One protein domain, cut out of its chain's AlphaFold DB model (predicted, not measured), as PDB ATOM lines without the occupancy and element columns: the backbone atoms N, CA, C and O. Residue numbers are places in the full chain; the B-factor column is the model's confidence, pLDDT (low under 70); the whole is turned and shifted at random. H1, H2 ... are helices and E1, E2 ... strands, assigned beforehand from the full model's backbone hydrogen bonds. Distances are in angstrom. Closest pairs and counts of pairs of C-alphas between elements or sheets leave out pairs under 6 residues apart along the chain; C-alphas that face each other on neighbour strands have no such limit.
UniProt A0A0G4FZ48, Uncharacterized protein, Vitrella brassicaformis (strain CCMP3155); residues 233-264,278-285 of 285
ATOM      1  N   CYS A 233     173.527 131.085 189.472       93.62
ATOM      2  CA  CYS A 233     173.469 130.013 188.492       93.62
ATOM      3  C   CYS A 233     174.838 129.775 187.849       93.62
ATOM      4  O   CYS A 233     175.409 130.682 187.258       93.62
ATOM      5  N   MET A 234     175.307 128.524 187.844       91.88
ATOM      6  CA  MET A 234     176.618 128.177 187.272       91.88
ATOM      7  C   MET A 234     176.715 128.323 185.745       91.88
ATOM      8  O   MET A 234     177.807 128.221 185.198       91.88
ATOM      9  N   ALA A 235     175.595 128.525 185.043       90.31
ATOM     10  CA  ALA A 235     175.589 128.709 183.593       90.31
ATOM     11  C   ALA A 235     175.632 130.189 183.184       90.31
ATOM     12  O   ALA A 235     176.390 130.539 182.285       90.31
ATOM     13  N   CYS A 236     174.835 131.057 183.820       91.94
ATOM     14  CA  CYS A 236     174.763 132.478 183.454       91.94
ATOM     15  C   CYS A 236     175.447 133.427 184.439       91.94
ATOM     16  O   CYS A 236     175.655 134.581 184.084       91.94
ATOM     17  N   TRP A 237     175.771 132.972 185.654       91.88
ATOM     18  CA  TRP A 237     176.392 133.765 186.724       91.88
ATOM     19  C   TRP A 237     175.606 135.014 187.161       91.88
ATOM     20  O   TRP A 237     176.139 135.843 187.887       91.88
ATOM     21  N   SER A 238     174.345 135.150 186.740       91.38
ATOM     22  CA  SER A 238     173.542 136.365 186.935       91.38
ATOM     23  C   SER A 238     172.242 136.154 187.711       91.38
ATOM     24  O   SER A 238     171.780 137.061 188.394       91.38
ATOM     25  N   GLU A 239     171.636 134.971 187.621       93.12
ATOM     26  CA  GLU A 239     170.371 134.653 188.293       93.12
ATOM     27  C   GLU A 239     170.610 133.694 189.461       93.12
ATOM     28  O   GLU A 239     171.492 132.843 189.355       93.12
ATOM     29  N   PRO A 240     169.820 133.741 190.547       94.12
ATOM     30  CA  PRO A 240     169.969 132.803 191.652       94.12
ATOM     31  C   PRO A 240     169.715 131.357 191.204       94.12
ATOM     32  O   PRO A 240     168.859 131.070 190.358       94.12
ATOM     33  N   LYS A 241     170.457 130.412 191.791       94.25
ATOM     34  CA  LYS A 241     170.201 128.981 191.603       94.25
ATOM     35  C   LYS A 241     168.807 128.671 192.153       94.25
ATOM     36  O   LYS A 241     168.539 128.882 193.329       94.25
ATOM     37  N   ALA A 242     167.930 128.155 191.301       93.25
ATOM     38  CA  ALA A 242     166.533 127.894 191.650       93.25
ATOM     39  C   ALA A 242     166.135 126.429 191.429       93.25
ATOM     40  O   ALA A 242     165.170 125.950 192.018       93.25
ATOM     41  N   VAL A 243     166.869 125.703 190.580       93.12
ATOM     42  CA  VAL A 243     166.504 124.344 190.177       93.12
ATOM     43  C   VAL A 243     167.334 123.313 190.927       93.12
ATOM     44  O   VAL A 243     168.563 123.282 190.796       93.12
ATOM     45  N   LYS A 244     166.643 122.437 191.663       95.31
ATOM     46  CA  LYS A 244     167.212 121.250 192.302       95.31
ATOM     47  C   LYS A 244     167.204 120.084 191.314       95.31
ATOM     48  O   LYS A 244     166.146 119.631 190.889       95.31
ATOM     49  N   LEU A 245     168.391 119.621 190.943       92.88
ATOM     50  CA  LEU A 245     168.586 118.480 190.051       92.88
ATOM     51  C   LEU A 245     168.217 117.159 190.761       92.88
ATOM     52  O   LEU A 245     168.265 117.105 191.993       92.88
ATOM     53  N   PRO A 246     167.942 116.058 190.029       92.19
ATOM     54  CA  PRO A 246     167.640 114.741 190.608       92.19
ATOM     55  C   PRO A 246     168.727 114.206 191.549       92.19
ATOM     56  O   PRO A 246     168.448 113.462 192.482       92.19
ATOM     57  N   CYS A 247     169.981 114.618 191.339       92.75
ATOM     58  CA  CYS A 247     171.094 114.285 192.224       92.75
ATOM     59  C   CYS A 247     171.084 115.036 193.570       92.75
ATOM     60  O   CYS A 247     171.962 114.789 194.395       92.75
ATOM     61  N   GLY A 248     170.135 115.953 193.786       93.12
ATOM     62  CA  GLY A 248     169.987 116.770 194.990       93.12
ATOM     63  C   GLY A 248     170.674 118.137 194.926       93.12
ATOM     64  O   GLY A 248     170.394 118.982 195.774       93.12
ATOM     65  N   CYS A 249     171.531 118.378 193.931       92.94
ATOM     66  CA  CYS A 249     172.281 119.624 193.790       92.94
ATOM     67  C   CYS A 249     171.425 120.761 193.210       92.94
ATOM     68  O   CYS A 249     170.730 120.565 192.214       92.94
ATOM     69  N   THR A 250     171.549 121.967 193.766       94.94
ATOM     70  CA  THR A 250     170.950 123.192 193.215       94.94
ATOM     71  C   THR A 250     172.022 123.936 192.432       94.94
ATOM     72  O   THR A 250     173.007 124.372 193.020       94.94
ATOM     73  N   CYS A 251     171.881 124.015 191.107       93.00
ATOM     74  CA  CYS A 251     172.998 124.379 190.220       93.00
ATOM     75  C   CYS A 251     172.679 125.495 189.223       93.00
ATOM     76  O   CYS A 251     173.558 126.276 188.849       93.00
ATOM     77  N   TYR A 252     171.426 125.565 188.782       94.06
ATOM     78  CA  TYR A 252     171.013 126.407 187.670       94.06
ATOM     79  C   TYR A 252     169.802 127.260 188.043       94.06
ATOM     80  O   TYR A 252     168.997 126.876 188.897       94.06
ATOM     81  N   CYS A 253     169.655 128.413 187.399       96.38
ATOM     82  CA  CYS A 253     168.389 129.131 187.380       96.38
ATOM     83  C   CYS A 253     167.389 128.400 186.470       96.38
ATOM     84  O   CYS A 253     167.765 127.543 185.658       96.38
ATOM     85  N   ALA A 254     166.110 128.750 186.584       94.50
ATOM     86  CA  ALA A 254     165.050 128.126 185.795       94.50
ATOM     87  C   ALA A 254     165.277 128.293 184.279       94.50
ATOM     88  O   ALA A 254     165.101 127.338 183.520       94.50
ATOM     89  N   SER A 255     165.716 129.479 183.852       94.12
ATOM     90  CA  SER A 255     165.959 129.826 182.447       94.12
ATOM     91  C   SER A 255     167.087 128.992 181.833       94.12
ATOM     92  O   SER A 255     166.916 128.389 180.772       94.12
ATOM     93  N   CYS A 256     168.231 128.899 182.519       93.38
ATOM     94  CA  CYS A 256     169.374 128.118 182.047       93.38
ATOM     95  C   CYS A 256     169.100 126.616 182.078       93.38
ATOM     96  O   CYS A 256     169.469 125.922 181.137       93.38
ATOM     97  N   HIS A 257     168.418 126.113 183.109       93.25
ATOM     98  CA  HIS A 257     168.059 124.698 183.174       93.25
ATOM     99  C   HIS A 257     167.175 124.279 181.993       93.25
ATOM    100  O   HIS A 257     167.463 123.284 181.334       93.25
ATOM    101  N   LYS A 258     166.149 125.081 181.664       91.62
ATOM    102  CA  LYS A 258     165.307 124.849 180.480       91.62
ATOM    103  C   LYS A 258     166.123 124.858 179.190       91.62
ATOM    104  O   LYS A 258     165.916 123.997 178.347       91.62
ATOM    105  N   ARG A 259     167.061 125.802 179.049       88.81
ATOM    106  CA  ARG A 259     167.940 125.888 177.872       88.81
ATOM    107  C   ARG A 259     168.830 124.652 177.722       88.81
ATOM    108  O   ARG A 259     169.005 124.186 176.607       88.81
ATOM    109  N   ILE A 260     169.362 124.124 178.828       89.19
ATOM    110  CA  ILE A 260     170.188 122.907 178.837       89.19
ATOM    111  C   ILE A 260     169.350 121.682 178.449       89.19
ATOM    112  O   ILE A 260     169.781 120.898 177.610       89.19
ATOM    113  N   LEU A 261     168.146 121.537 179.013       89.06
ATOM    114  CA  LEU A 261     167.244 120.427 178.683       89.06
ATOM    115  C   LEU A 261     166.697 120.487 177.254       89.06
ATOM    116  O   LEU A 261     166.396 119.449 176.680       89.06
ATOM    117  N   ALA A 262     166.560 121.685 176.680       85.88
ATOM    118  CA  ALA A 262     166.065 121.859 175.318       85.88
ATOM    119  C   ALA A 262     167.030 121.334 174.238       85.88
ATOM    120  O   ALA A 262     166.650 121.328 173.071       85.88
ATOM    121  N   GLY A 263     168.241 120.904 174.621       74.00
ATOM    122  CA  GLY A 263     169.262 120.408 173.706       74.00
ATOM    123  C   GLY A 263     169.882 121.553 172.908       74.00
ATOM    124  O   GLY A 263     169.204 122.316 172.216       74.00
ATOM    125  N   GLY A 264     171.199 121.714 173.005       62.25
ATOM    126  CA  GLY A 264     171.911 122.562 172.056       62.25
ATOM    127  C   GLY A 264     171.776 121.928 170.677       62.25
ATOM    128  O   GLY A 264     172.370 120.884 170.450       62.25
ATOM    129  N   CYS A 278     175.312 117.149 186.145       91.69
ATOM    130  CA  CYS A 278     175.443 118.108 187.230       91.69
ATOM    131  C   CYS A 278     176.912 118.553 187.347       91.69
ATOM    132  O   CYS A 278     177.786 117.692 187.459       91.69
ATOM    133  N   PRO A 279     177.212 119.858 187.386       89.94
ATOM    134  CA  PRO A 279     178.588 120.349 187.422       89.94
ATOM    135  C   PRO A 279     179.278 120.066 188.765       89.94
ATOM    136  O   PRO A 279     180.498 119.959 188.802       89.94
ATOM    137  N   LEU A 280     178.515 119.878 189.851       91.38
ATOM    138  CA  LEU A 280     179.068 119.608 191.186       91.38
ATOM    139  C   LEU A 280     179.411 118.129 191.395       91.38
ATOM    140  O   LEU A 280     180.482 117.809 191.893       91.38
ATOM    141  N   CYS A 281     178.516 117.212 191.017       94.19
ATOM    142  CA  CYS A 281     178.675 115.780 191.313       94.19
ATOM    143  C   CYS A 281     178.813 114.887 190.071       94.19
ATOM    144  O   CYS A 281     178.898 113.667 190.201       94.19
ATOM    145  N   ARG A 282     178.799 115.471 188.865       91.44
ATOM    146  CA  ARG A 282     178.930 114.802 187.552       91.44
ATOM    147  C   ARG A 282     177.868 113.740 187.227       91.44
ATOM    148  O   ARG A 282     177.946 113.095 186.173       91.44
ATOM    149  N   LYS A 283     176.854 113.571 188.085       92.19
ATOM    150  CA  LYS A 283     175.701 112.689 187.850       92.19
ATOM    151  C   LYS A 283     174.819 113.252 186.721       92.19
ATOM    152  O   LYS A 283     174.630 114.470 186.686       92.19
ATOM    153  N   PRO A 284     174.303 112.407 185.815       88.62
ATOM    154  CA  PRO A 284     173.408 112.844 184.745       88.62
ATOM    155  C   PRO A 284     172.061 113.326 185.304       88.62
ATOM    156  O   PRO A 284     171.652 112.870 186.377       88.62
ATOM    157  N   PHE A 285     171.394 114.230 184.589       86.81
ATOM    158  CA  PHE A 285     170.042 114.709 184.882       86.81
ATOM    159  C   PHE A 285     169.235 114.959 183.609       86.81
ATOM    160  O   PHE A 285     169.852 114.979 182.521       86.81
TER     161      PHE A 285
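Overview. This is residues 233 to 264 and 278 to 285 of the 285 residues of an uncharacterized protein of Vitrella brassicaformis (strain CCMP3155) (UniProt A0A0G4FZ48). This is a small domain with little regular structure, built mostly of loops: residues 233 to 249 wind past the short strand E1 and turn back into it, and the single helix H1 follows. The turn at residues 245 to 249 and the tail 278 to 285 lie at one end of the domain, with residues 233 to 239 at the other. The printed part has 40 residues with one named strand and then one named helix, together 11 residues, of mixed class. It is compact, with a radius of gyration of the C-alphas of 9.3 A and spans of 22 by 21 by 12 A.

Along the chain. After residues 233 to 249, with no named element, E1 holds residues 250 to 252, beginning at C-alpha 250 (170.950, 123.192, 193.215). H1 holds residues 254 to 261, 10.7 A long, ending at C-alpha 261 (167.244, 120.427, 178.683).

Arrangement. Residues 243 to 244 pair antiparallel with E1, which pairs with no named strand. E1 and H1 meet only through their tight link. In H1 every O i to N i+4 pair is within hydrogen-bond range.

Size, cuts and confidence. The C-alphas farthest apart, of Ser 238 and Lys 283, are 23.8 A apart. Residues 265 to 277 are not printed; C-alphas 264 and 278 are 16.2 A apart across this cut. Confidence is under 70 at residue 264.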